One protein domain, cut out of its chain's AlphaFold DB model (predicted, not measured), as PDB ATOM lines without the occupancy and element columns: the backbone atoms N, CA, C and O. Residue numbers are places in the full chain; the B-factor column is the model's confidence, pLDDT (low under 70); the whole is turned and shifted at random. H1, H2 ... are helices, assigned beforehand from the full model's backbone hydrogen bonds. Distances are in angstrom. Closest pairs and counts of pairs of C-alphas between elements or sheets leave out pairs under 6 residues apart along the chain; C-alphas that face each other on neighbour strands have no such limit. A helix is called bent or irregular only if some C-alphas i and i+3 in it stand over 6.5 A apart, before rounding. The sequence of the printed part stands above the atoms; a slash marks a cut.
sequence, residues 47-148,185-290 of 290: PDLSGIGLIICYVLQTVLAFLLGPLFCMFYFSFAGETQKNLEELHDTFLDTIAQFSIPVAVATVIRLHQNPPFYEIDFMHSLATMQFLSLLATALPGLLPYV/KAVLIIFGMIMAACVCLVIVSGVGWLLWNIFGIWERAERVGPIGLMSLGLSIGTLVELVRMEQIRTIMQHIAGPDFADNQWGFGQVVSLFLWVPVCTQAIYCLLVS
ATOM      1  N   PRO A  47      53.464  -3.450  63.389       79.00
ATOM      2  CA  PRO A  47      54.204  -4.273  64.341       79.00
ATOM      3  C   PRO A  47      54.839  -3.432  65.453       79.00
ATOM      4  O   PRO A  47      54.834  -3.833  66.610       79.00
ATOM      5  N   ASP A  48      55.314  -2.225  65.158       82.00
ATOM      6  CA  ASP A  48      56.016  -1.386  66.134       82.00
ATOM      7  C   ASP A  48      55.097  -0.735  67.182       82.00
ATOM      8  O   ASP A  48      55.594  -0.211  68.175       82.00
ATOM      9  N   LEU A  49      53.773  -0.777  66.990       87.31
ATOM     10  CA  LEU A  49      52.777  -0.208  67.915       87.31
ATOM     11  C   LEU A  49      51.748  -1.230  68.414       87.31
ATOM     12  O   LEU A  49      51.213  -1.092  69.505       87.31
ATOM     13  N   SER A  50      51.465  -2.262  67.624       88.69
ATOM     14  CA  SER A  50      50.454  -3.292  67.906       88.69
ATOM     15  C   SER A  50      51.028  -4.710  67.927       88.69
ATOM     16  O   SER A  50      50.280  -5.673  68.115       88.69
ATOM     17  N   GLY A  51      52.341  -4.847  67.728       87.00
ATOM     18  CA  GLY A  51      53.036  -6.126  67.762       87.00
ATOM     19  C   GLY A  51      53.191  -6.672  69.176       87.00
ATOM     20  O   GLY A  51      53.129  -5.950  70.175       87.00
ATOM     21  N   ILE A  52      53.430  -7.978  69.245       86.19
ATOM     22  CA  ILE A  52      53.436  -8.745  70.490       86.19
ATOM     23  C   ILE A  52      54.378  -8.194  71.572       86.19
ATOM     24  O   ILE A  52      54.025  -8.215  72.750       86.19
ATOM     25  N   GLY A  53      55.550  -7.660  71.202       86.50
ATOM     26  CA  GLY A  53      56.488  -7.086  72.168       86.50
ATOM     27  C   GLY A  53      55.934  -5.838  72.861       86.50
ATOM     28  O   GLY A  53      56.083  -5.695  74.074       86.50
ATOM     29  N   LEU A  54      55.231  -4.972  72.121       90.69
ATOM     30  CA  LEU A  54      54.603  -3.771  72.685       90.69
ATOM     31  C   LEU A  54      53.389  -4.116  73.532       90.69
ATOM     32  O   LEU A  54      53.215  -3.523  74.593       90.69
ATOM     33  N   ILE A  55      52.593  -5.102  73.113       90.75
ATOM     34  CA  ILE A  55      51.461  -5.585  73.909       90.75
ATOM     35  C   ILE A  55      51.922  -6.034  75.300       90.75
ATOM     36  O   ILE A  55      51.314  -5.658  76.301       90.75
ATOM     37  N   ILE A  56      53.036  -6.769  75.389       90.44
ATOM     38  CA  ILE A  56      53.615  -7.166  76.680       90.44
ATOM     39  C   ILE A  56      53.964  -5.930  77.523       90.44
ATOM     40  O   ILE A  56      53.638  -5.887  78.710       90.44
ATOM     41  N   CYS A  57      54.576  -4.909  76.923       92.88
ATOM     42  CA  CYS A  57      54.885  -3.655  77.611       92.88
ATOM     43  C   CYS A  57      53.628  -2.916  78.087       92.88
ATOM     44  O   CYS A  57      53.622  -2.414  79.206       92.88
ATOM     45  N   TYR A  58      52.549  -2.887  77.299       93.81
ATOM     46  CA  TYR A  58      51.277  -2.286  77.712       93.81
ATOM     47  C   TYR A  58      50.644  -3.039  78.884       93.81
ATOM     48  O   TYR A  58      50.129  -2.423  79.816       93.81
ATOM     49  N   VAL A  59      50.735  -4.370  78.899       92.12
ATOM     50  CA  VAL A  59      50.291  -5.175  80.045       92.12
ATOM     51  C   VAL A  59      51.127  -4.856  81.288       92.12
ATOM     52  O   VAL A  59      50.554  -4.588  82.345       92.12
ATOM     53  N   LEU A  60      52.461  -4.831  81.171       90.69
ATOM     54  CA  LEU A  60      53.362  -4.468  82.273       90.69
ATOM     55  C   LEU A  60      53.056  -3.067  82.810       90.69
ATOM     56  O   LEU A  60      52.904  -2.895  84.019       90.69
ATOM     57  N   GLN A  61      52.895  -2.093  81.915       93.50
ATOM     58  CA  GLN A  61      52.525  -0.720  82.240       93.50
ATOM     59  C   GLN A  61      51.224  -0.662  83.039       93.50
ATOM     60  O   GLN A  61      51.194  -0.048  84.103       93.50
ATOM     61  N   THR A  62      50.163  -1.320  82.567       90.69
ATOM     62  CA  THR A  62      48.861  -1.325  83.247       90.69
ATOM     63  C   THR A  62      48.953  -1.978  84.621       90.69
ATOM     64  O   THR A  62      48.466  -1.414  85.600       90.69
ATOM     65  N   VAL A  63      49.614  -3.135  84.730       89.88
ATOM     66  CA  VAL A  63      49.784  -3.836  86.013       89.88
ATOM     67  C   VAL A  63      50.546  -2.964  87.008       89.88
ATOM     68  O   VAL A  63      50.088  -2.762  88.134       89.88
ATOM     69  N   LEU A  64      51.680  -2.400  86.599       88.69
ATOM     70  CA  LEU A  64      52.486  -1.552  87.470       88.69
ATOM     71  C   LEU A  64      51.777  -0.235  87.811       88.69
ATOM     72  O   LEU A  64      51.885   0.213  88.946       88.69
ATOM     73  N   ALA A  65      50.976   0.343  86.910       87.94
ATOM     74  CA  ALA A  65      50.160   1.521  87.210       87.94
ATOM     75  C   ALA A  65      49.083   1.243  88.274       87.94
ATOM     76  O   ALA A  65      48.717   2.135  89.038       87.94
ATOM     77  N   PHE A  66      48.583   0.008  88.379       85.12
ATOM     78  CA  PHE A  66      47.719  -0.406  89.489       85.12
ATOM     79  C   PHE A  66      48.490  -0.600  90.800       85.12
ATOM     80  O   PHE A  66      48.026  -0.171  91.857       85.12
ATOM     81  N   LEU A  67      49.659  -1.242  90.751       83.75
ATOM     82  CA  LEU A  67      50.445  -1.542  91.954       83.75
ATOM     83  C   LEU A  67      51.127  -0.301  92.542       83.75
ATOM     84  O   LEU A  67      51.150  -0.112  93.752       83.75
ATOM     85  N   LEU A  68      51.674   0.555  91.687       82.75
ATOM     86  CA  LEU A  68      52.450   1.730  92.079       82.75
ATOM     87  C   LEU A  68      51.649   3.038  91.960       82.75
ATOM     88  O   LEU A  68      52.191   4.102  92.235       82.75
ATOM     89  N   GLY A  69      50.367   2.970  91.581       81.44
ATOM     90  CA  GLY A  69      49.426   4.093  91.624       81.44
ATOM     91  C   GLY A  69      48.593   4.087  92.915       81.44
ATOM     92  O   GLY A  69      49.045   4.598  93.943       81.44
ATOM     93  N   PRO A  70      47.391   3.481  92.922       76.56
ATOM     94  CA  PRO A  70      46.502   3.491  94.085       76.56
ATOM     95  C   PRO A  70      47.067   2.739  95.301       76.56
ATOM     96  O   PRO A  70      46.874   3.183  96.435       76.56
ATOM     97  N   LEU A  71      47.774   1.621  95.093       74.81
ATOM     98  CA  LEU A  71      48.353   0.842  96.197       74.81
ATOM     99  C   LEU A  71      49.649   1.458  96.745       74.81
ATOM    100  O   LEU A  71      49.968   1.230  97.911       74.81
ATOM    101  N   PHE A  72      50.352   2.302  95.980       77.81
ATOM    102  CA  PHE A  72      51.539   3.006  96.476       77.81
ATOM    103  C   PHE A  72      51.206   3.906  97.662       77.81
ATOM    104  O   PHE A  72      51.862   3.805  98.693       77.81
ATOM    105  N   CYS A  73      50.139   4.709  97.567       71.19
ATOM    106  CA  CYS A  73      49.676   5.532  98.687       71.19
ATOM    107  C   CYS A  73      49.454   4.678  99.945       71.19
ATOM    108  O   CYS A  73      49.852   5.056 101.041       71.19
ATOM    109  N   MET A  74      48.857   3.495  99.789       68.94
ATOM    110  CA  MET A  74      48.597   2.581 100.901       68.94
ATOM    111  C   MET A  74      49.885   2.039 101.522       68.94
ATOM    112  O   MET A  74      50.033   2.080 102.744       68.94
ATOM    113  N   PHE A  75      50.820   1.556 100.702       74.19
ATOM    114  CA  PHE A  75      52.104   1.048 101.183       74.19
ATOM    115  C   PHE A  75      52.932   2.154 101.839       74.19
ATOM    116  O   PHE A  75      53.432   1.964 102.942       74.19
ATOM    117  N   TYR A  76      52.981   3.337 101.233       73.06
ATOM    118  CA  TYR A  76      53.723   4.486 101.736       73.06
ATOM    119  C   TYR A  76      53.316   4.884 103.159       73.06
ATOM    120  O   TYR A  76      54.176   5.121 103.997       73.06
ATOM    121  N   PHE A  77      52.013   4.918 103.463       70.88
ATOM    122  CA  PHE A  77      51.535   5.241 104.816       70.88
ATOM    123  C   PHE A  77      51.573   4.058 105.791       70.88
ATOM    124  O   PHE A  77      51.466   4.268 107.000       70.88
ATOM    125  N   SER A  78      51.689   2.827 105.287       71.44
ATOM    126  CA  SER A  78      51.755   1.620 106.120       71.44
ATOM    127  C   SER A  78      53.177   1.303 106.584       71.44
ATOM    128  O   SER A  78      53.353   0.701 107.643       71.44
ATOM    129  N   PHE A  79      54.185   1.708 105.811       73.62
ATOM    130  CA  PHE A  79      55.596   1.505 106.121       73.62
ATOM    131  C   PHE A  79      56.245   2.793 106.641       73.62
ATOM    132  O   PHE A  79      55.805   3.896 106.340       73.62
ATOM    133  N   ALA A  80      57.301   2.653 107.442       74.69
ATOM    134  CA  ALA A  80      58.065   3.776 107.979       74.69
ATOM    135  C   ALA A  80      59.567   3.469 107.933       74.69
ATOM    136  O   ALA A  80      59.976   2.309 107.957       74.69
ATOM    137  N   GLY A  81      60.400   4.511 107.913       80.38
ATOM    138  CA  GLY A  81      61.856   4.364 107.986       80.38
ATOM    139  C   GLY A  81      62.494   3.985 106.647       80.38
ATOM    140  O   GLY A  81      62.288   4.667 105.649       80.38
ATOM    141  N   GLU A  82      63.321   2.939 106.633       82.12
ATOM    142  CA  GLU A  82      64.121   2.544 105.460       82.12
ATOM    143  C   GLU A  82      63.263   1.951 104.331       82.12
ATOM    144  O   GLU A  82      63.443   2.307 103.170       82.12
ATOM    145  N   THR A  83      62.242   1.159 104.669       80.00
ATOM    146  CA  THR A  83      61.283   0.604 103.700       80.00
ATOM    147  C   THR A  83      60.518   1.695 102.949       80.00
ATOM    148  O   THR A  83      60.267   1.557 101.756       80.00
ATOM    149  N   GLN A  84      60.181   2.800 103.623       80.44
ATOM    150  CA  GLN A  84      59.497   3.933 102.997       80.44
ATOM    151  C   GLN A  84      60.394   4.621 101.956       80.44
ATOM    152  O   GLN A  84      59.935   4.905 100.856       80.44
ATOM    153  N   LYS A  85      61.685   4.810 102.263       80.12
ATOM    154  CA  LYS A  85      62.661   5.386 101.321       80.12
ATOM    155  C   LYS A  85      62.886   4.494 100.100       80.12
ATOM    156  O   LYS A  85      62.906   4.988  98.981       80.12
ATOM    157  N   ASN A  86      63.011   3.183 100.307       82.31
ATOM    158  CA  ASN A  86      63.157   2.233  99.201       82.31
ATOM    159  C   ASN A  86      61.914   2.245  98.292       82.31
ATOM    160  O   ASN A  86      62.028   2.148  97.071       82.31
ATOM    161  N   LEU A  87      60.726   2.408  98.884       81.25
ATOM    162  CA  LEU A  87      59.469   2.516  98.153       81.25
ATOM    163  C   LEU A  87      59.368   3.828  97.351       81.25
ATOM    164  O   LEU A  87      58.882   3.794  96.222       81.25
ATOM    165  N   GLU A  88      59.846   4.953  97.894       81.19
ATOM    166  CA  GLU A  88      59.986   6.227  97.165       81.19
ATOM    167  C   GLU A  88      60.896   6.058  95.939       81.19
ATOM    168  O   GLU A  88      60.475   6.349  94.823       81.19
ATOM    169  N   GLU A  89      62.086   5.476  96.115       82.06
ATOM    170  CA  GLU A  89      63.038   5.242  95.018       82.06
ATOM    171  C   GLU A  89      62.474   4.294  93.941       82.06
ATOM    172  O   GLU A  89      62.686   4.492  92.741       82.06
ATOM    173  N   LEU A  90      61.704   3.277  94.350       84.62
ATOM    174  CA  LEU A  90      60.974   2.402  93.430       84.62
ATOM    175  C   LEU A  90      59.924   3.168  92.621       84.62
ATOM    176  O   LEU A  90      59.797   2.945  91.414       84.62
ATOM    177  N   HIS A  91      59.164   4.049  93.271       84.38
ATOM    178  CA  HIS A  91      58.144   4.848  92.604       84.38
ATOM    179  C   HIS A  91      58.762   5.851  91.629       84.38
ATOM    180  O   HIS A  91      58.292   5.941  90.499       84.38
ATOM    181  N   ASP A  92      59.853   6.516  92.006       82.00
ATOM    182  CA  ASP A  92      60.587   7.430  91.125       82.00
ATOM    183  C   ASP A  92      61.152   6.697  89.901       82.00
ATOM    184  O   ASP A  92      60.936   7.113  88.762       82.00
ATOM    185  N   THR A  93      61.775   5.531  90.110       83.06
ATOM    186  CA  THR A  93      62.271   4.679  89.015       83.06
ATOM    187  C   THR A  93      61.141   4.280  88.062       83.06
ATOM    188  O   THR A  93      61.312   4.248  86.839       83.06
ATOM    189  N   PHE A  94      59.963   3.974  88.608       86.38
ATOM    190  CA  PHE A  94      58.783   3.653  87.817       86.38
ATOM    191  C   PHE A  94      58.227   4.867  87.063       86.38
ATOM    192  O   PHE A  94      57.872   4.721  85.894       86.38
ATOM    193  N   LEU A  95      58.198   6.055  87.674       84.25
ATOM    194  CA  LEU A  95      57.786   7.298  87.018       84.25
ATOM    195  C   LEU A  95      58.703   7.667  85.846       84.25
ATOM    196  O   LEU A  95      58.224   8.043  84.773       84.25
ATOM    197  N   ASP A  96      60.011   7.499  86.008       81.44
ATOM    198  CA  ASP A  96      60.960   7.724  84.921       81.44
ATOM    199  C   ASP A  96      60.766   6.702  83.799       81.44
ATOM    200  O   ASP A  96      60.701   7.063  82.622       81.44
ATOM    201  N   THR A  97      60.598   5.428  84.154       85.44
ATOM    202  CA  THR A  97      60.375   4.348  83.185       85.44
ATOM    203  C   THR A  97      59.081   4.555  82.400       85.44
ATOM    204  O   THR A  97      59.069   4.444  81.172       85.44
ATOM    205  N   ILE A  98      57.985   4.909  83.078       88.12
ATOM    206  CA  ILE A  98      56.693   5.113  82.424       88.12
ATOM    207  C   ILE A  98      56.706   6.350  81.531       88.12
ATOM    208  O   ILE A  98      56.098   6.315  80.464       88.12
ATOM    209  N   ALA A  99      57.433   7.409  81.894       84.69
ATOM    210  CA  ALA A  99      57.637   8.563  81.024       84.69
ATOM    211  C   ALA A  99      58.475   8.195  79.787       84.69
ATOM    212  O   ALA A  99      58.081   8.515  78.662       84.69
ATOM    213  N   GLN A 100      59.583   7.472  79.982       85.94
ATOM    214  CA  GLN A 100      60.468   7.012  78.906       85.94
ATOM    215  C   GLN A 100      59.781   6.038  77.944       85.94
ATOM    216  O   GLN A 100      60.141   5.993  76.771       85.94
ATOM    217  N   PHE A 101      58.782   5.288  78.406       89.25
ATOM    218  CA  PHE A 101      57.972   4.419  77.557       89.25
ATOM    219  C   PHE A 101      56.802   5.170  76.898       89.25
ATOM    220  O   PHE A 101      56.636   5.130  75.678       89.25
ATOM    221  N   SER A 102      56.004   5.899  77.682       88.75
ATOM    222  CA  SER A 102      54.733   6.474  77.217       88.75
ATOM    223  C   SER A 102      54.927   7.636  76.244       88.75
ATOM    224  O   SER A 102      54.153   7.769  75.299       88.75
ATOM    225  N   ILE A 103      55.955   8.476  76.436       84.62
ATOM    226  CA  ILE A 103      56.191   9.647  75.574       84.62
ATOM    227  C   ILE A 103      56.564   9.212  74.147       84.62
ATOM    228  O   ILE A 103      55.885   9.654  73.215       84.62
ATOM    229  N   PRO A 104      57.570   8.340  73.918       88.94
ATOM    230  CA  PRO A 104      57.881   7.869  72.570       88.94
ATOM    231  C   PRO A 104      56.716   7.135  71.908       88.94
ATOM    232  O   PRO A 104      56.463   7.365  70.726       88.94
ATOM    233  N   VAL A 105      55.973   6.309  72.654       90.25
ATOM    234  CA  VAL A 105      54.791   5.608  72.127       90.25
ATOM    235  C   VAL A 105      53.708   6.604  71.711       90.25
ATOM    236  O   VAL A 105      53.173   6.494  70.608       90.25
ATOM    237  N   ALA A 106      53.416   7.618  72.529       86.75
ATOM    238  CA  ALA A 106      52.444   8.655  72.189       86.75
ATOM    239  C   ALA A 106      52.877   9.461  70.953       86.75
ATOM    240  O   ALA A 106      52.071   9.697  70.054       86.75
ATOM    241  N   VAL A 107      54.159   9.829  70.856       84.69
ATOM    242  CA  VAL A 107      54.709  10.519  69.677       84.69
ATOM    243  C   VAL A 107      54.600   9.642  68.429       84.69
ATOM    244  O   VAL A 107      54.123  10.113  67.397       84.69
ATOM    245  N   ALA A 108      54.983   8.367  68.512       88.38
ATOM    246  CA  ALA A 108      54.870   7.426  67.402       88.38
ATOM    247  C   ALA A 108      53.410   7.229  66.963       88.38
ATOM    248  O   ALA A 108      53.127   7.205  65.767       88.38
ATOM    249  N   THR A 109      52.479   7.185  67.918       87.81
ATOM    250  CA  THR A 109      51.033   7.115  67.667       87.81
ATOM    251  C   THR A 109      50.543   8.338  66.891       87.81
ATOM    252  O   THR A 109      49.870   8.198  65.871       87.81
ATOM    253  N   VAL A 110      50.934   9.547  67.310       86.44
ATOM    254  CA  VAL A 110      50.577  10.795  66.611       86.44
ATOM    255  C   VAL A 110      51.161  10.825  65.199       86.44
ATOM    256  O   VAL A 110      50.446  11.129  64.246       86.44
ATOM    257  N   ILE A 111      52.438  10.467  65.035       87.75
ATOM    258  CA  ILE A 111      53.073  10.383  63.713       87.75
ATOM    259  C   ILE A 111      52.308   9.403  62.823       87.75
ATOM    260  O   ILE A 111      52.043   9.715  61.662       87.75
ATOM    261  N   ARG A 112      51.919   8.241  63.358       88.56
ATOM    262  CA  ARG A 112      51.198   7.223  62.596       88.56
ATOM    263  C   ARG A 112      49.808   7.695  62.179       88.56
ATOM    264  O   ARG A 112      49.438   7.475  61.031       88.56
ATOM    265  N   LEU A 113      49.087   8.410  63.043       85.81
ATOM    266  CA  LEU A 113      47.799   9.029  62.706       85.81
ATOM    267  C   LEU A 113      47.910  10.026  61.538       85.81
ATOM    268  O   LEU A 113      46.989  10.128  60.733       85.81
ATOM    269  N   HIS A 114      49.051  10.704  61.379       86.38
ATOM    270  CA  HIS A 114      49.304  11.601  60.245       86.38
ATOM    271  C   HIS A 114      49.654  10.884  58.926       86.38
ATOM    272  O   HIS A 114      49.710  11.533  57.883       86.38
ATOM    273  N   GLN A 115      49.880   9.568  58.939       86.62
ATOM    274  CA  GLN A 115      50.263   8.778  57.760       86.62
ATOM    275  C   GLN A 115      49.072   8.094  57.065       86.62
ATOM    276  O   GLN A 115      49.272   7.116  56.348       86.62
ATOM    277  N   ASN A 116      47.847   8.596  57.264       81.06
ATOM    278  CA  ASN A 116      46.600   8.024  56.735       81.06
ATOM    279  C   ASN A 116      46.460   6.508  57.004       81.06
ATOM    280  O   ASN A 116      46.369   5.722  56.055       81.06
ATOM    281  N   PRO A 117      46.483   6.069  58.277       84.31
ATOM    282  CA  PRO A 117      46.344   4.657  58.593       84.31
ATOM    283  C   PRO A 117      44.908   4.155  58.318       84.31
ATOM    284  O   PRO A 117      43.969   4.952  58.269       84.31
ATOM    285  N   PRO A 118      44.714   2.836  58.141       84.25
ATOM    286  CA  PRO A 118      43.397   2.203  58.013       84.25
ATOM    287  C   PRO A 118      42.473   2.489  59.211       84.25
ATOM    288  O   PRO A 118      42.953   2.739  60.315       84.25
ATOM    289  N   PHE A 119      41.149   2.404  59.030       82.69
ATOM    290  CA  PHE A 119      40.165   2.808  60.055       82.69
ATOM    291  C   PHE A 119      40.344   2.098  61.396       82.69
ATOM    292  O   PHE A 119      40.344   2.730  62.446       82.69
ATOM    293  N   TYR A 120      40.544   0.784  61.362       82.69
ATOM    294  CA  TYR A 120      40.708   0.000  62.586       82.69
ATOM    295  C   TYR A 120      42.055   0.252  63.262       82.69
ATOM    296  O   TYR A 120      42.164   0.162  64.484       82.69
ATOM    297  N   GLU A 121      43.068   0.644  62.486       87.19
ATOM    298  CA  GLU A 121      44.326   1.116  63.046       87.19
ATOM    299  C   GLU A 121      44.133   2.485  63.720       87.19
ATOM    300  O   GLU A 121      44.649   2.680  64.812       87.19
ATOM    301  N   ILE A 122      43.331   3.401  63.158       85.75
ATOM    302  CA  ILE A 122      42.982   4.681  63.808       85.75
ATOM    303  C   ILE A 122      42.320   4.446  65.173       85.75
ATOM    304  O   ILE A 122      42.737   5.049  66.163       85.75
ATOM    305  N   ASP A 123      41.334   3.550  65.242       85.00
ATOM    306  CA  ASP A 123      40.651   3.223  66.500       85.00
ATOM    307  C   ASP A 123      41.620   2.639  67.540       85.00
ATOM    308  O   ASP A 123      41.600   3.046  68.705       85.00
ATOM    309  N   PHE A 124      42.517   1.742  67.116       89.81
ATOM    310  CA  PHE A 124      43.587   1.221  67.969       89.81
ATOM    311  C   PHE A 124      44.499   2.348  68.481       89.81
ATOM    312  O   PHE A 124      44.770   2.430  69.678       89.81
ATOM    313  N   MET A 125      44.936   3.252  67.597       90.50
ATOM    314  CA  MET A 125      45.818   4.374  67.938       90.50
ATOM    315  C   MET A 125      45.160   5.362  68.906       90.50
ATOM    316  O   MET A 125      45.827   5.875  69.804       90.50
ATOM    317  N   HIS A 126      43.859   5.621  68.773       87.62
ATOM    318  CA  HIS A 126      43.135   6.458  69.728       87.62
ATOM    319  C   HIS A 126      43.108   5.837  71.121       87.62
ATOM    320  O   HIS A 126      43.399   6.529  72.098       87.62
ATOM    321  N   SER A 127      42.811   4.541  71.221       89.19
ATOM    322  CA  SER A 127      42.870   3.837  72.504       89.19
ATOM    323  C   SER A 127      44.278   3.799  73.081       89.19
ATOM    324  O   SER A 127      44.455   4.040  74.275       89.19
ATOM    325  N   LEU A 128      45.294   3.605  72.240       91.19
ATOM    326  CA  LEU A 128      46.689   3.640  72.659       91.19
ATOM    327  C   LEU A 128      47.075   5.010  73.227       91.19
ATOM    328  O   LEU A 128      47.607   5.088  74.332       91.19
ATOM    329  N   ALA A 129      46.765   6.097  72.518       89.56
ATOM    330  CA  ALA A 129      47.054   7.456  72.972       89.56
ATOM    331  C   ALA A 129      46.347   7.778  74.298       89.56
ATOM    332  O   ALA A 129      46.967   8.327  75.213       89.56
ATOM    333  N   THR A 130      45.072   7.396  74.424       86.88
ATOM    334  CA  THR A 130      44.303   7.563  75.662       86.88
ATOM    335  C   THR A 130      44.919   6.758  76.802       86.88
ATOM    336  O   THR A 130      45.113   7.305  77.885       86.88
ATOM    337  N   MET A 131      45.303   5.500  76.568       90.38
ATOM    338  CA  MET A 131      45.985   4.677  77.568       90.38
ATOM    339  C   MET A 131      47.285   5.333  78.047       90.38
ATOM    340  O   MET A 131      47.495   5.437  79.255       90.38
ATOM    341  N   GLN A 132      48.138   5.809  77.130       92.62
ATOM    342  CA  GLN A 132      49.398   6.466  77.495       92.62
ATOM    343  C   GLN A 132      49.155   7.725  78.339       92.62
ATOM    344  O   GLN A 132      49.816   7.939  79.356       92.62
ATOM    345  N   PHE A 133      48.159   8.530  77.966       87.75
ATOM    346  CA  PHE A 133      47.775   9.724  78.715       87.75
ATOM    347  C   PHE A 133      47.248   9.396  80.119       87.75
ATOM    348  O   PHE A 133      47.713   9.963  81.110       87.75
ATOM    349  N   LEU A 134      46.304   8.455  80.221       86.12
ATOM    350  CA  LEU A 134      45.725   8.028  81.494       86.12
ATOM    351  C   LEU A 134      46.778   7.414  82.412       86.12
ATOM    352  O   LEU A 134      46.766   7.678  83.609       86.12
ATOM    353  N   SER A 135      47.714   6.650  81.854       86.19
ATOM    354  CA  SER A 135      48.792   6.024  82.609       86.19
ATOM    355  C   SER A 135      49.734   7.053  83.219       86.19
ATOM    356  O   SER A 135      50.065   6.931  84.392       86.19
ATOM    357  N   LEU A 136      50.129   8.081  82.461       85.19
ATOM    358  CA  LEU A 136      50.956   9.172  82.981       85.19
ATOM    359  C   LEU A 136      50.242   9.942  84.098       85.19
ATOM    360  O   LEU A 136      50.857  10.288  85.103       85.19
ATOM    361  N   LEU A 137      48.935  10.189  83.956       81.94
ATOM    362  CA  LEU A 137      48.145  10.848  84.998       81.94
ATOM    363  C   LEU A 137      47.975   9.975  86.246       81.94
ATOM    364  O   LEU A 137      48.090  10.481  87.363       81.94
ATOM    365  N   ALA A 138      47.704   8.678  86.066       80.00
ATOM    366  CA  ALA A 138      47.477   7.729  87.153       80.00
ATOM    367  C   ALA A 138      48.672   7.652  88.105       80.00
ATOM    368  O   ALA A 138      48.476   7.507  89.313       80.00
ATOM    369  N   THR A 139      49.887   7.766  87.562       72.50
ATOM    370  CA  THR A 139      51.143   7.640  88.304       72.50
ATOM    371  C   THR A 139      51.682   8.985  88.783       72.50
ATOM    372  O   THR A 139      52.173   9.071  89.904       72.50
ATOM    373  N   ALA A 140      51.528  10.063  88.005       73.50
ATOM    374  CA  ALA A 140      51.975  11.394  88.422       73.50
ATOM    375  C   ALA A 140      51.164  11.955  89.607       73.50
ATOM    376  O   ALA A 140      51.710  12.685  90.431       73.50
ATOM    377  N   LEU A 141      49.872  11.622  89.723       72.62
ATOM    378  CA  LEU A 141      49.017  12.114  90.813       72.62
ATOM    379  C   LEU A 141      49.469  11.648  92.214       72.62
ATOM    380  O   LEU A 141      49.560  12.498  93.101       72.62
ATOM    381  N   PRO A 142      49.789  10.359  92.443       65.25
ATOM    382  CA  PRO A 142      50.433   9.903  93.673       65.25
ATOM    383  C   PRO A 142      51.788  10.566  93.950       65.25
ATOM    384  O   PRO A 142      52.020  10.998  95.073       65.25
ATOM    385  N   GLY A 143      52.647  10.732  92.938       60.41
ATOM    386  CA  GLY A 143      53.939  11.422  93.083       60.41
ATOM    387  C   GLY A 143      53.822  12.916  93.426       60.41
ATOM    388  O   GLY A 143      54.736  13.507  93.995       60.41
ATOM    389  N   LEU A 144      52.674  13.544  93.155       61.72
ATOM    390  CA  LEU A 144      52.392  14.937  93.524       61.72
ATOM    391  C   LEU A 144      52.023  15.119  95.011       61.72
ATOM    392  O   LEU A 144      52.028  16.256  95.489       61.72
ATOM    393  N   LEU A 145      51.733  14.044  95.762       55.53
ATOM    394  CA  LEU A 145      51.440  14.106  97.206       55.53
ATOM    395  C   LEU A 145      52.602  14.673  98.047       55.53
ATOM    396  O   LEU A 145      52.337  15.568  98.855       55.53
ATOM    397  N   PRO A 146      53.861  14.214  97.890       51.94
ATOM    398  CA  PRO A 146      54.995  14.782  98.626       51.94
ATOM    399  C   PRO A 146      55.455  16.165  98.117       51.94
ATOM    400  O   PRO A 146      56.148  16.874  98.842       51.94
ATOM    401  N   TYR A 147      55.030  16.597  96.920       48.25
ATOM    402  CA  TYR A 147      55.571  17.766  96.204       48.25
ATOM    403  C   TYR A 147      54.619  18.974  96.089       48.25
ATOM    404  O   TYR A 147      54.741  19.785  95.166       48.25
ATOM    405  N   VAL A 148      53.713  19.193  97.052       44.88
ATOM    406  CA  VAL A 148      53.000  20.486  97.210       44.88
ATOM    407  C   VAL A 148      53.967  21.576  97.722       44.88
ATOM    408  O   VAL A 148      53.779  22.187  98.767       44.88
ATOM    409  N   LYS A 185      61.350 -18.415  76.345       45.72
ATOM    410  CA  LYS A 185      59.897 -18.212  76.171       45.72
ATOM    411  C   LYS A 185      59.056 -19.006  77.173       45.72
ATOM    412  O   LYS A 185      58.041 -18.499  77.642       45.72
ATOM    413  N   ALA A 186      59.469 -20.223  77.528       51.28
ATOM    414  CA  ALA A 186      58.741 -21.047  78.495       51.28
ATOM    415  C   ALA A 186      58.874 -20.497  79.925       51.28
ATOM    416  O   ALA A 186      57.895 -20.450  80.670       51.28
ATOM    417  N   VAL A 187      60.066 -20.008  80.278       54.56
ATOM    418  CA  VAL A 187      60.327 -19.375  81.578       54.56
ATOM    419  C   VAL A 187      59.536 -18.073  81.725       54.56
ATOM    420  O   VAL A 187      58.913 -17.869  82.763       54.56
ATOM    421  N   LEU A 188      59.460 -17.244  80.676       53.00
ATOM    422  CA  LEU A 188      58.666 -16.008  80.675       53.00
ATOM    423  C   LEU A 188      57.162 -16.247  80.883       53.00
ATOM    424  O   LEU A 188      56.520 -15.471  81.587       53.00
ATOM    425  N   ILE A 189      56.596 -17.323  80.324       58.06
ATOM    426  CA  ILE A 189      55.171 -17.657  80.503       58.06
ATOM    427  C   ILE A 189      54.892 -18.095  81.946       58.06
ATOM    428  O   ILE A 189      53.912 -17.655  82.547       58.06
ATOM    429  N   ILE A 190      55.761 -18.924  82.529       62.81
ATOM    430  CA  ILE A 190      55.618 -19.383  83.919       62.81
ATOM    431  C   ILE A 190      55.788 -18.207  84.887       62.81
ATOM    432  O   ILE A 190      54.974 -18.039  85.795       62.81
ATOM    433  N   PHE A 191      56.787 -17.350  84.657       66.44
ATOM    434  CA  PHE A 191      56.986 -16.131  85.440       66.44
ATOM    435  C   PHE A 191      55.788 -15.182  85.302       66.44
ATOM    436  O   PHE A 191      55.311 -14.651  86.301       66.44
ATOM    437  N   GLY A 192      55.234 -15.043  84.093       67.12
ATOM    438  CA  GLY A 192      54.027 -14.262  83.824       67.12
ATOM    439  C   GLY A 192      52.791 -14.778  84.563       67.12
ATOM    440  O   GLY A 192      52.044 -13.982  85.127       67.12
ATOM    441  N   MET A 193      52.594 -16.099  84.644       61.69
ATOM    442  CA  MET A 193      51.471 -16.685  85.390       61.69
ATOM    443  C   MET A 193      51.633 -16.561  86.908       61.69
ATOM    444  O   MET A 193      50.654 -16.292  87.603       61.69
ATOM    445  N   ILE A 194      52.853 -16.717  87.429       69.56
ATOM    446  CA  ILE A 194      53.146 -16.519  88.857       69.56
ATOM    447  C   ILE A 194      52.945 -15.050  89.230       69.56
ATOM    448  O   ILE A 194      52.280 -14.755  90.221       69.56
ATOM    449  N   MET A 195      53.433 -14.127  88.400       66.56
ATOM    450  CA  MET A 195      53.194 -12.695  88.565       66.56
ATOM    451  C   MET A 195      51.700 -12.372  88.520       66.56
ATOM    452  O   MET A 195      51.216 -11.686  89.412       66.56
ATOM    453  N   ALA A 196      50.939 -12.916  87.566       66.19
ATOM    454  CA  ALA A 196      49.494 -12.706  87.486       66.19
ATOM    455  C   ALA A 196      48.751 -13.242  88.723       66.19
ATOM    456  O   ALA A 196      47.877 -12.563  89.257       66.19
ATOM    457  N   ALA A 197      49.124 -14.421  89.229       66.56
ATOM    458  CA  ALA A 197      48.524 -15.000  90.430       66.56
ATOM    459  C   ALA A 197      48.852 -14.190  91.695       66.56
ATOM    460  O   ALA A 197      47.959 -13.919  92.500       66.56
ATOM    461  N   CYS A 198      50.102 -13.746  91.852       68.44
ATOM    462  CA  CYS A 198      50.510 -12.867  92.947       68.44
ATOM    463  C   CYS A 198      49.807 -11.509  92.861       68.44
ATOM    464  O   CYS A 198      49.311 -11.017  93.869       68.44
ATOM    465  N   VAL A 199      49.683 -10.936  91.661       74.19
ATOM    466  CA  VAL A 199      48.951  -9.688  91.419       74.19
ATOM    467  C   VAL A 199      47.471  -9.856  91.756       74.19
ATOM    468  O   VAL A 199      46.924  -9.026  92.471       74.19
ATOM    469  N   CYS A 200      46.822 -10.951  91.352       71.44
ATOM    470  CA  CYS A 200      45.437 -11.228  91.733       71.44
ATOM    471  C   CYS A 200      45.271 -11.405  93.246       71.44
ATOM    472  O   CYS A 200      44.311 -10.886  93.812       71.44
ATOM    473  N   LEU A 201      46.196 -12.087  93.923       72.69
ATOM    474  CA  LEU A 201      46.138 -12.251  95.377       72.69
ATOM    475  C   LEU A 201      46.359 -10.924  96.110       72.69
ATOM    476  O   LEU A 201      45.617 -10.629  97.045       72.69
ATOM    477  N   VAL A 202      47.309 -10.098  95.666       75.12
ATOM    478  CA  VAL A 202      47.573  -8.758  96.218       75.12
ATOM    479  C   VAL A 202      46.417  -7.801  95.936       75.12
ATOM    480  O   VAL A 202      46.049  -7.028  96.811       75.12
ATOM    481  N   ILE A 203      45.778  -7.882  94.768       71.88
ATOM    482  CA  ILE A 203      44.588  -7.084  94.454       71.88
ATOM    483  C   ILE A 203      43.398  -7.541  95.298       71.88
ATOM    484  O   ILE A 203      42.719  -6.700  95.862       71.88
ATOM    485  N   VAL A 204      43.131  -8.842  95.442       74.31
ATOM    486  CA  VAL A 204      41.968  -9.321  96.214       74.31
ATOM    487  C   VAL A 204      42.142  -9.050  97.711       74.31
ATOM    488  O   VAL A 204      41.220  -8.550  98.356       74.31
ATOM    489  N   SER A 205      43.328  -9.321  98.261       70.44
ATOM    490  CA  SER A 205      43.654  -8.999  99.656       70.44
ATOM    491  C   SER A 205      43.739  -7.491  99.888       70.44
ATOM    492  O   SER A 205      43.207  -6.999 100.877       70.44
ATOM    493  N   GLY A 206      44.316  -6.751  98.942       66.69
ATOM    494  CA  GLY A 206      44.421  -5.300  98.959       66.69
ATOM    495  C   GLY A 206      43.066  -4.614  98.855       66.69
ATOM    496  O   GLY A 206      42.813  -3.710  99.632       66.69
ATOM    497  N   VAL A 207      42.161  -5.066  97.984       67.38
ATOM    498  CA  VAL A 207      40.790  -4.541  97.849       67.38
ATOM    499  C   VAL A 207      39.941  -4.925  99.057       67.38
ATOM    500  O   VAL A 207      39.219  -4.082  99.575       67.38
ATOM    501  N   GLY A 208      40.049  -6.160  99.558       67.38
ATOM    502  CA  GLY A 208      39.357  -6.579 100.781       67.38
ATOM    503  C   GLY A 208      39.798  -5.770 102.004       67.38
ATOM    504  O   GLY A 208      38.963  -5.309 102.780       67.38
ATOM    505  N   TRP A 209      41.103  -5.527 102.137       60.19
ATOM    506  CA  TRP A 209      41.679  -4.708 103.202       60.19
ATOM    507  C   TRP A 209      41.411  -3.210 103.000       60.19
ATOM    508  O   TRP A 209      41.125  -2.519 103.970       60.19
ATOM    509  N   LEU A 210      41.405  -2.716 101.758       52.78
ATOM    510  CA  LEU A 210      41.022  -1.349 101.380       52.78
ATOM    511  C   LEU A 210      39.557  -1.089 101.731       52.78
ATOM    512  O   LEU A 210      39.261  -0.071 102.335       52.78
ATOM    513  N   LEU A 211      38.640  -2.005 101.420       62.47
ATOM    514  CA  LEU A 211      37.232  -1.874 101.798       62.47
ATOM    515  C   LEU A 211      37.056  -1.907 103.324       62.47
ATOM    516  O   LEU A 211      36.267  -1.134 103.862       62.47
ATOM    517  N   TRP A 212      37.837  -2.732 104.028       60.25
ATOM    518  CA  TRP A 212      37.843  -2.786 105.493       60.25
ATOM    519  C   TRP A 212      38.401  -1.500 106.132       60.25
ATOM    520  O   TRP A 212      37.831  -0.973 107.086       60.25
ATOM    521  N   ASN A 213      39.479  -0.942 105.575       52.16
ATOM    522  CA  ASN A 213      40.109   0.290 106.052       52.16
ATOM    523  C   ASN A 213      39.396   1.564 105.592       52.16
ATOM    524  O   ASN A 213      39.432   2.546 106.317       52.16
ATOM    525  N   ILE A 214      38.704   1.579 104.453       51.22
ATOM    526  CA  ILE A 214      37.836   2.700 104.060       51.22
ATOM    527  C   ILE A 214      36.714   2.874 105.093       51.22
ATOM    528  O   ILE A 214      36.361   4.003 105.423       51.22
ATOM    529  N   PHE A 215      36.205   1.774 105.662       51.53
ATOM    530  CA  PHE A 215      35.254   1.822 106.776       51.53
ATOM    531  C   PHE A 215      35.903   2.143 108.138       51.53
ATOM    532  O   PHE A 215      35.219   2.664 109.016       51.53
ATOM    533  N   GLY A 216      37.199   1.858 108.331       50.50
ATOM    534  CA  GLY A 216      37.911   2.045 109.608       50.50
ATOM    535  C   GLY A 216      38.771   3.316 109.746       50.50
ATOM    536  O   GLY A 216      39.037   3.751 110.861       50.50
ATOM    537  N   ILE A 217      39.200   3.939 108.645       45.06
ATOM    538  CA  ILE A 217      40.144   5.075 108.588       45.06
ATOM    539  C   ILE A 217      39.418   6.323 108.064       45.06
ATOM    540  O   ILE A 217      39.889   7.036 107.181       45.06
ATOM    541  N   TRP A 218      38.233   6.609 108.599       42.78
ATOM    542  CA  TRP A 218      37.528   7.851 108.264       42.78
ATOM    543  C   TRP A 218      38.049   9.061 109.064       42.78
ATOM    544  O   TRP A 218      37.832  10.201 108.676       42.78
ATOM    545  N   GLU A 219      38.829   8.837 110.129       44.97
ATOM    546  CA  GLU A 219      39.230   9.901 111.066       44.97
ATOM    547  C   GLU A 219      40.654  10.468 110.838       44.97
ATOM    548  O   GLU A 219      41.050  11.420 111.502       44.97
ATOM    549  N   ARG A 220      41.449   9.931 109.889       48.22
ATOM    550  CA  ARG A 220      42.833  10.410 109.616       48.22
ATOM    551  C   ARG A 220      43.160  10.689 108.135       48.22
ATOM    552  O   ARG A 220      44.260  11.137 107.830       48.22
ATOM    553  N   ALA A 221      42.225  10.463 107.207       45.78
ATOM    554  CA  ALA A 221      42.484  10.421 105.759       45.78
ATOM    555  C   ALA A 221      41.839  11.566 104.946       45.78
ATOM    556  O   ALA A 221      41.410  11.359 103.813       45.78
ATOM    557  N   GLU A 222      41.792  12.788 105.479       52.38
ATOM    558  CA  GLU A 222      41.059  13.905 104.850       52.38
ATOM    559  C   GLU A 222      41.664  14.403 103.515       52.38
ATOM    560  O   GLU A 222      41.002  15.110 102.760       52.38
ATOM    561  N   ARG A 223      42.910  14.021 103.183       51.59
ATOM    562  CA  ARG A 223      43.605  14.485 101.960       51.59
ATOM    563  C   ARG A 223      44.148  13.374 101.046       51.59
ATOM    564  O   ARG A 223      44.333  13.609  99.858       51.59
ATOM    565  N   VAL A 224      44.364  12.164 101.570       54.97
ATOM    566  CA  VAL A 224      44.998  11.042 100.840       54.97
ATOM    567  C   VAL A 224      43.971  10.141 100.146       54.97
ATOM    568  O   VAL A 224      44.207   9.685  99.028       54.97
ATOM    569  N   GLY A 225      42.807   9.927 100.770       60.66
ATOM    570  CA  GLY A 225      41.732   9.094 100.214       60.66
ATOM    571  C   GLY A 225      41.266   9.529  98.815       60.66
ATOM    572  O   GLY A 225      41.175   8.678  97.930       60.66
ATOM    573  N   PRO A 226      41.043  10.835  98.561       64.31
ATOM    574  CA  PRO A 226      40.639  11.313  97.239       64.31
ATOM    575  C   PRO A 226      41.687  11.058  96.146       64.31
ATOM    576  O   PRO A 226      41.325  10.677  95.038       64.31
ATOM    577  N   ILE A 227      42.981  11.213  96.451       67.88
ATOM    578  CA  ILE A 227      44.065  11.050  95.463       67.88
ATOM    579  C   ILE A 227      44.245   9.575  95.093       67.88
ATOM    580  O   ILE A 227      44.361   9.250  93.913       67.88
ATOM    581  N   GLY A 228      44.181   8.672  96.078       69.25
ATOM    582  CA  GLY A 228      44.168   7.230  95.821       69.25
ATOM    583  C   GLY A 228      42.965   6.794  94.977       69.25
ATOM    584  O   GLY A 228      43.121   6.000  94.054       69.25
ATOM    585  N   LEU A 229      41.779   7.364  95.228       68.12
ATOM    586  CA  LEU A 229      40.565   7.081  94.455       68.12
ATOM    587  C   LEU A 229      40.653   7.589  93.006       68.12
ATOM    588  O   LEU A 229      40.234   6.891  92.084       68.12
ATOM    589  N   MET A 230      41.220   8.781  92.793       70.94
ATOM    590  CA  MET A 230      41.460   9.322  91.450       70.94
ATOM    591  C   MET A 230      42.489   8.482  90.688       70.94
ATOM    592  O   MET A 230      42.246   8.132  89.537       70.94
ATOM    593  N   SER A 231      43.597   8.103  91.337       78.81
ATOM    594  CA  SER A 231      44.603   7.208  90.751       78.81
ATOM    595  C   SER A 231      43.992   5.849  90.389       78.81
ATOM    596  O   SER A 231      44.185   5.375  89.274       78.81
ATOM    597  N   LEU A 232      43.147   5.278  91.257       80.38
ATOM    598  CA  LEU A 232      42.416   4.042  90.966       80.38
ATOM    599  C   LEU A 232      41.508   4.180  89.736       80.38
ATOM    600  O   LEU A 232      41.523   3.310  88.870       80.38
ATOM    601  N   GLY A 233      40.735   5.265  89.643       73.56
ATOM    602  CA  GLY A 233      39.874   5.527  88.488       73.56
ATOM    603  C   GLY A 233      40.661   5.634  87.180       73.56
ATOM    604  O   GLY A 233      40.239   5.093  86.159       73.56
ATOM    605  N   LEU A 234      41.834   6.269  87.216       83.44
ATOM    606  CA  LEU A 234      42.714   6.397  86.055       83.44
ATOM    607  C   LEU A 234      43.354   5.059  85.663       83.44
ATOM    608  O   LEU A 234      43.375   4.745  84.477       83.44
ATOM    609  N   SER A 235      43.784   4.235  86.626       85.69
ATOM    610  CA  SER A 235      44.288   2.881  86.349       85.69
ATOM    611  C   SER A 235      43.187   1.957  85.806       85.69
ATOM    612  O   SER A 235      43.426   1.160  84.905       85.69
ATOM    613  N   ILE A 236      41.938   2.088  86.269       82.38
ATOM    614  CA  ILE A 236      40.801   1.390  85.639       82.38
ATOM    615  C   ILE A 236      40.630   1.858  84.190       82.38
ATOM    616  O   ILE A 236      40.421   1.032  83.304       82.38
ATOM    617  N   GLY A 237      40.769   3.160  83.934       82.69
ATOM    618  CA  GLY A 237      40.752   3.714  82.583       82.69
ATOM    619  C   GLY A 237      41.838   3.124  81.675       82.69
ATOM    620  O   GLY A 237      41.529   2.727  80.554       82.69
ATOM    621  N   THR A 238      43.083   2.981  82.154       90.06
ATOM    622  CA  THR A 238      44.157   2.346  81.361       90.06
ATOM    623  C   THR A 238      43.851   0.887  81.040       90.06
ATOM    624  O   THR A 238      44.089   0.448  79.917       90.06
ATOM    625  N   LEU A 239      43.262   0.142  81.981       89.00
ATOM    626  CA  LEU A 239      42.835  -1.239  81.752       89.00
ATOM    627  C   LEU A 239      41.710  -1.337  80.717       89.00
ATOM    628  O   LEU A 239      41.750  -2.220  79.862       89.00
ATOM    629  N   VAL A 240      40.717  -0.448  80.777       84.62
ATOM    630  CA  VAL A 240      39.621  -0.417  79.797       84.62
ATOM    631  C   VAL A 240      40.162  -0.162  78.391       84.62
ATOM    632  O   VAL A 240      39.785  -0.877  77.462       84.62
ATOM    633  N   GLU A 241      41.078   0.796  78.230       89.69
ATOM    634  CA  GLU A 241      41.697   1.068  76.929       89.69
ATOM    635  C   GLU A 241      42.584  -0.087  76.452       89.69
ATOM    636  O   GLU A 241      42.530  -0.441  75.277       89.69
ATOM    637  N   LEU A 242      43.325  -0.749  77.348       91.38
ATOM    638  CA  LEU A 242      44.085  -1.956  77.008       91.38
ATOM    639  C   LEU A 242      43.173  -3.075  76.490       91.38
ATOM    640  O   LEU A 242      43.451  -3.674  75.454       91.38
ATOM    641  N   VAL A 243      42.053  -3.335  77.173       87.81
ATOM    642  CA  VAL A 243      41.070  -4.337  76.732       87.81
ATOM    643  C   VAL A 243      40.473  -3.951  75.380       87.81
ATOM    644  O   VAL A 243      40.319  -4.812  74.512       87.81
ATOM    645  N   ARG A 244      40.160  -2.668  75.172       84.69
ATOM    646  CA  ARG A 244      39.648  -2.172  73.892       84.69
ATOM    647  C   ARG A 244      40.663  -2.379  72.765       84.69
ATOM    648  O   ARG A 244      40.284  -2.867  71.702       84.69
ATOM    649  N   MET A 245      41.938  -2.071  73.002       90.56
ATOM    650  CA  MET A 245      43.013  -2.320  72.039       90.56
ATOM    651  C   MET A 245      43.128  -3.801  71.682       90.56
ATOM    652  O   MET A 245      43.179  -4.129  70.499       90.56
ATOM    653  N   GLU A 246      43.104  -4.701  72.669       87.69
ATOM    654  CA  GLU A 246      43.158  -6.150  72.426       87.69
ATOM    655  C   GLU A 246      41.950  -6.659  71.631       87.69
ATOM    656  O   GLU A 246      42.092  -7.502  70.742       87.69
ATOM    657  N   GLN A 247      40.752  -6.124  71.889       86.38
ATOM    658  CA  GLN A 247      39.559  -6.462  71.110       86.38
ATOM    659  C   GLN A 247      39.698  -6.030  69.648       86.38
ATOM    660  O   GLN A 247      39.463  -6.840  68.749       86.38
ATOM    661  N   ILE A 248      40.114  -4.783  69.403       86.12
ATOM    662  CA  ILE A 248      40.338  -4.261  68.046       86.12
ATOM    663  C   ILE A 248      41.400  -5.102  67.333       86.12
ATOM    664  O   ILE A 248      41.180  -5.568  66.216       86.12
ATOM    665  N   ARG A 249      42.513  -5.376  68.017       86.44
ATOM    666  CA  ARG A 249      43.615  -6.204  67.525       86.44
ATOM    667  C   ARG A 249      43.150  -7.609  67.143       86.44
ATOM    668  O   ARG A 249      43.484  -8.076  66.060       86.44
ATOM    669  N   THR A 250      42.324  -8.253  67.965       86.94
ATOM    670  CA  THR A 250      41.773  -9.592  67.681       86.94
ATOM    671  C   THR A 250      40.880  -9.588  66.436       86.94
ATOM    672  O   THR A 250      40.939 -10.510  65.620       86.94
ATOM    673  N   ILE A 251      40.066  -8.545  66.253       85.12
ATOM    674  CA  ILE A 251      39.222  -8.398  65.060       85.12
ATOM    675  C   ILE A 251      40.097  -8.202  63.814       85.12
ATOM    676  O   ILE A 251      39.891  -8.884  62.809       85.12
ATOM    677  N   MET A 252      41.103  -7.326  63.887       84.81
ATOM    678  CA  MET A 252      42.051  -7.105  62.790       84.81
ATOM    679  C   MET A 252      42.803  -8.392  62.432       84.81
ATOM    680  O   MET A 252      42.907  -8.724  61.256       84.81
ATOM    681  N   GLN A 253      43.253  -9.158  63.428       84.62
ATOM    682  CA  GLN A 253      43.893 -10.465  63.238       84.62
ATOM    683  C   GLN A 253      42.983 -11.464  62.534       84.62
ATOM    684  O   GLN A 253      43.418 -12.162  61.619       84.62
ATOM    685  N   HIS A 254      41.715 -11.537  62.941       83.88
ATOM    686  CA  HIS A 254      40.760 -12.458  62.338       83.88
ATOM    687  C   HIS A 254      40.523 -12.160  60.852       83.88
ATOM    688  O   HIS A 254      40.350 -13.083  60.059       83.88
ATOM    689  N   ILE A 255      40.531 -10.880  60.475       81.81
ATOM    690  CA  ILE A 255      40.174 -10.430  59.126       81.81
ATOM    691  C   ILE A 255      41.386 -10.376  58.199       81.81
ATOM    692  O   ILE A 255      41.297 -10.830  57.060       81.81
ATOM    693  N   ALA A 256      42.520  -9.856  58.675       82.31
ATOM    694  CA  ALA A 256      43.772  -9.849  57.921       82.31
ATOM    695  C   ALA A 256      44.393 -11.256  57.823       82.31
ATOM    696  O   ALA A 256      45.167 -11.533  56.909       82.31
ATOM    697  N   GLY A 257      44.037 -12.162  58.738       82.44
ATOM    698  CA  GLY A 257      44.478 -13.549  58.723       82.44
ATOM    699  C   GLY A 257      46.010 -13.657  58.721       82.44
ATOM    700  O   GLY A 257      46.657 -13.096  59.607       82.44
ATOM    701  N   PRO A 258      46.618 -14.375  57.757       78.50
ATOM    702  CA  PRO A 258      48.068 -14.562  57.706       78.50
ATOM    703  C   PRO A 258      48.847 -13.272  57.408       78.50
ATOM    704  O   PRO A 258      50.040 -13.221  57.702       78.50
ATOM    705  N   ASP A 259      48.193 -12.244  56.862       79.25
ATOM    706  CA  ASP A 259      48.835 -10.975  56.514       79.25
ATOM    707  C   ASP A 259      48.982 -10.038  57.725       79.25
ATOM    708  O   ASP A 259      49.616  -8.989  57.621       79.25
ATOM    709  N   PHE A 260      48.426 -10.399  58.889       82.62
ATOM    710  CA  PHE A 260      48.547  -9.596  60.103       82.62
ATOM    711  C   PHE A 260      49.983  -9.628  60.660       82.62
ATOM    712  O   PHE A 260      50.545 -10.683  60.966       82.62
ATOM    713  N   ALA A 261      50.578  -8.452  60.849       78.19
ATOM    714  CA  ALA A 261      51.995  -8.275  61.154       78.19
ATOM    715  C   ALA A 261      52.362  -8.487  62.644       78.19
ATOM    716  O   ALA A 261      53.124  -7.708  63.206       78.19
ATOM    717  N   ASP A 262      51.862  -9.535  63.312       74.81
ATOM    718  CA  ASP A 262      52.108  -9.734  64.761       74.81
ATOM    719  C   ASP A 262      53.493 -10.311  65.085       74.81
ATOM    720  O   ASP A 262      54.125  -9.983  66.086       74.81
ATOM    721  N   ASN A 263      53.977 -11.212  64.229       73.38
ATOM    722  CA  ASN A 263      55.184 -11.998  64.501       73.38
ATOM    723  C   ASN A 263      56.486 -11.258  64.160       73.38
ATOM    724  O   ASN A 263      57.571 -11.838  64.245       73.38
ATOM    725  N   GLN A 264      56.392  -9.995  63.748       79.19
ATOM    726  CA  GLN A 264      57.545  -9.191  63.378       79.19
ATOM    727  C   GLN A 264      58.080  -8.478  64.618       79.19
ATOM    728  O   GLN A 264      57.453  -7.561  65.138       79.19
ATOM    729  N   TRP A 265      59.251  -8.912  65.085       78.25
ATOM    730  CA  TRP A 265      59.960  -8.268  66.188       78.25
ATOM    731  C   TRP A 265      60.827  -7.129  65.655       78.25
ATOM    732  O   TRP A 265      61.858  -7.363  65.024       78.25
ATOM    733  N   GLY A 266      60.406  -5.896  65.921       77.69
ATOM    734  CA  GLY A 266      61.208  -4.701  65.672       77.69
ATOM    735  C   GLY A 266      62.225  -4.432  66.789       77.69
ATOM    736  O   GLY A 266      62.029  -4.824  67.942       77.69
ATOM    737  N   PHE A 267      63.294  -3.697  66.468       78.31
ATOM    738  CA  PHE A 267      64.278  -3.229  67.457       78.31
ATOM    739  C   PHE A 267      63.612  -2.441  68.595       78.31
ATOM    740  O   PHE A 267      63.903  -2.683  69.765       78.31
ATOM    741  N   GLY A 268      62.668  -1.554  68.258       75.56
ATOM    742  CA  GLY A 268      61.930  -0.760  69.243       75.56
ATOM    743  C   GLY A 268      61.161  -1.621  70.245       75.56
ATOM    744  O   GLY A 268      61.172  -1.323  71.436       75.56
ATOM    745  N   GLN A 269      60.581  -2.739  69.798       82.19
ATOM    746  CA  GLN A 269      59.841  -3.642  70.681       82.19
ATOM    747  C   GLN A 269      60.761  -4.314  71.699       82.19
ATOM    748  O   GLN A 269      60.451  -4.355  72.888       82.19
ATOM    749  N   VAL A 270      61.923  -4.788  71.247       83.50
ATOM    750  CA  VAL A 270      62.918  -5.419  72.122       83.50
ATOM    751  C   VAL A 270      63.432  -4.414  73.148       83.50
ATOM    752  O   VAL A 270      63.406  -4.698  74.341       83.50
ATOM    753  N   VAL A 271      63.840  -3.220  72.704       81.19
ATOM    754  CA  VAL A 271      64.317  -2.156  73.603       81.19
ATOM    755  C   VAL A 271      63.250  -1.778  74.625       81.19
ATOM    756  O   VAL A 271      63.571  -1.593  75.796       81.19
ATOM    757  N   SER A 272      61.981  -1.728  74.217       84.31
ATOM    758  CA  SER A 272      60.889  -1.356  75.113       84.31
ATOM    759  C   SER A 272      60.698  -2.319  76.288       84.31
ATOM    760  O   SER A 272      60.375  -1.872  77.384       84.31
ATOM    761  N   LEU A 273      60.983  -3.614  76.107       85.38
ATOM    762  CA  LEU A 273      60.961  -4.590  77.202       85.38
ATOM    763  C   LEU A 273      62.077  -4.319  78.216       85.38
ATOM    764  O   LEU A 273      61.859  -4.423  79.422       85.38
ATOM    765  N   PHE A 274      63.263  -3.933  77.738       85.00
ATOM    766  CA  PHE A 274      64.404  -3.629  78.604       85.00
ATOM    767  C   PHE A 274      64.213  -2.357  79.433       85.00
ATOM    768  O   PHE A 274      64.799  -2.263  80.511       85.00
ATOM    769  N   LEU A 275      63.358  -1.424  78.997       83.94
ATOM    770  CA  LEU A 275      63.012  -0.243  79.798       83.94
ATOM    771  C   LEU A 275      62.397  -0.616  81.153       83.94
ATOM    772  O   LEU A 275      62.565   0.123  82.112       83.94
ATOM    773  N   TRP A 276      61.744  -1.775  81.266       86.06
ATOM    774  CA  TRP A 276      61.102  -2.221  82.507       86.06
ATOM    775  C   TRP A 276      62.056  -2.898  83.503       86.06
ATOM    776  O   TRP A 276      61.714  -3.056  84.676       86.06
ATOM    777  N   VAL A 277      63.265  -3.278  83.075       84.88
ATOM    778  CA  VAL A 277      64.240  -4.002  83.914       84.88
ATOM    779  C   VAL A 277      64.645  -3.235  85.180       84.88
ATOM    780  O   VAL A 277      64.682  -3.869  86.241       84.88
ATOM    781  N   PRO A 278      64.919  -1.912  85.147       85.62
ATOM    782  CA  PRO A 278      65.232  -1.149  86.355       85.62
ATOM    783  C   PRO A 278      64.119  -1.224  87.404       85.62
ATOM    784  O   PRO A 278      64.404  -1.482  88.570       85.62
ATOM    785  N   VAL A 279      62.851  -1.112  86.988       83.94
ATOM    786  CA  VAL A 279      61.695  -1.204  87.896       83.94
ATOM    787  C   VAL A 279      61.612  -2.585  88.533       83.94
ATOM    788  O   VAL A 279      61.453  -2.696  89.745       83.94
ATOM    789  N   CYS A 280      61.767  -3.652  87.743       83.19
ATOM    790  CA  CYS A 280      61.784  -5.015  88.271       83.19
ATOM    791  C   CYS A 280      62.941  -5.232  89.256       83.19
ATOM    792  O   CYS A 280      62.750  -5.844  90.304       83.19
ATOM    793  N   THR A 281      64.127  -4.712  88.938       81.06
ATOM    794  CA  THR A 281      65.316  -4.825  89.793       81.06
ATOM    795  C   THR A 281      65.100  -4.108  91.122       81.06
ATOM    796  O   THR A 281      65.319  -4.702  92.176       81.06
ATOM    797  N   GLN A 282      64.593  -2.874  91.082       81.31
ATOM    798  CA  GLN A 282      64.308  -2.083  92.276       81.31
ATOM    799  C   GLN A 282      63.174  -2.701  93.108       81.31
ATOM    800  O   GLN A 282      63.244  -2.709  94.335       81.31
ATOM    801  N   ALA A 283      62.159  -3.290  92.465       82.44
ATOM    802  CA  ALA A 283      61.075  -3.986  93.155       82.44
ATOM    803  C   ALA A 283      61.580  -5.239  93.886       82.44
ATOM    804  O   ALA A 283      61.233  -5.459  95.044       82.44
ATOM    805  N   ILE A 284      62.433  -6.037  93.234       82.81
ATOM    806  CA  ILE A 284      63.072  -7.205  93.855       82.81
ATOM    807  C   ILE A 284      63.974  -6.766  95.010       82.81
ATOM    808  O   ILE A 284      63.922  -7.371  96.078       82.81
ATOM    809  N   TYR A 285      64.766  -5.706  94.828       82.44
ATOM    810  CA  TYR A 285      65.598  -5.151  95.892       82.44
ATOM    811  C   TYR A 285      64.758  -4.732  97.101       82.44
ATOM    812  O   TYR A 285      65.058  -5.149  98.218       82.44
ATOM    813  N   CYS A 286      63.662  -3.999  96.872       78.25
ATOM    814  CA  CYS A 286      62.725  -3.634  97.930       78.25
ATOM    815  C   CYS A 286      62.224  -4.873  98.672       78.25
ATOM    816  O   CYS A 286      62.324  -4.891  99.887       78.25
ATOM    817  N   LEU A 287      61.768  -5.913  97.964       77.88
ATOM    818  CA  LEU A 287      61.230  -7.140  98.569       77.88
ATOM    819  C   LEU A 287      62.256  -7.968  99.356       77.88
ATOM    820  O   LEU A 287      61.873  -8.708 100.255       77.88
ATOM    821  N   LEU A 288      63.536  -7.917  98.978       79.06
ATOM    822  CA  LEU A 288      64.595  -8.703  99.618       79.06
ATOM    823  C   LEU A 288      65.236  -7.993 100.815       79.06
ATOM    824  O   LEU A 288      65.803  -8.665 101.673       79.06
ATOM    825  N   VAL A 289      65.199  -6.659 100.837       75.44
ATOM    826  CA  VAL A 289      65.859  -5.831 101.860       75.44
ATOM    827  C   VAL A 289      64.867  -5.269 102.890       75.44
ATOM    828  O   VAL A 289      65.289  -4.936 103.995       75.44
ATOM    829  N   SER A 290      63.570  -5.185 102.563       60.00
ATOM    830  CA  SER A 290      62.486  -4.834 103.502       60.00
ATOM    831  C   SER A 290      62.183  -5.941 104.503       60.00
ATOM    832  O   SER A 290      61.926  -5.602 105.678       60.00
TER     833      SER A 290
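AT A GLANCE: This is residues 47 to 148 and 185 to 290 of the 290 residues of an uncharacterized protein of Fibularhizoctonia sp. CBS 109695 (UniProt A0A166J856). Four up-and-down helices, H2, H4, H5 and H7, form an elongated bundle with H2 through its middle; H8 and then H9 run along its side, and the long H6 crosses outside it, touching no helix. Residues 185 to 191 of H6 and 254 to 259 of H7 stick out. The printed part has 208 residues with nine named helices, H1 to H9 in chain order, and no named strand: all helix. It is compact, radius of gyration of the C-alphas 18.2 A, spanning 57 by 34 by 29 A.

IN THESE COORDINATES: H1, residues 47 to 50, begins at C-alpha 47 (54.204, -4.273, 64.341). H2 is residues 52 to 67, 22.8 A long; H3 70 to 78; H4 82 to 113, 46.2 A; H5 119 to 143, 36.8 A; H6 185 to 216, 44.9 A; H7 224 to 259, 49.6 A; H8 267 to 274; H9 277 to 289, ending at C-alpha 289 (65.859, -5.831, 101.860). H7 has a kink of 56 degrees near residue 253 and is irregular: C-alphas 255 and 258 are 9.0 A apart.

HOW THE PARTS SIT: H1 and H4 only just touch, with 3 pairs of C-alphas within 8 A, closest Leu 49 and Val 105, 7.5 A. H5 and H7 touch, opposite ways at 23 degrees, closest C-alphas Ala 138 and Ser 231, 4.6 A. H4 and H5 are a hairpin, as are H3 and H4. H2 touches H8, closest C-alphas Gly 53 and Gln 269, 5.0 A. H9 touches H4 at its residues 83 to 97 alone, closest C-alphas Val 279 and Phe 94, 5.7 A. H2 and H6 are near each other. Every O i to N i+4 pair is within hydrogen-bond range in H2, H6, H8 and H9; H3 has 4 of 5, H4 27 of 28, H5 20 of 21, H7 30 of 32.

THE WHOLE: C-alphas 219 and 258, the farthest apart, are 59.4 A apart. Residues 149 to 184 are not printed, a gap of 44.6 A between C-alphas 148 and 185; no link printed whole is long. pLDDT is under 70 at residues 74, 142 to 148, 185 to 198, 206 to 229 and 290.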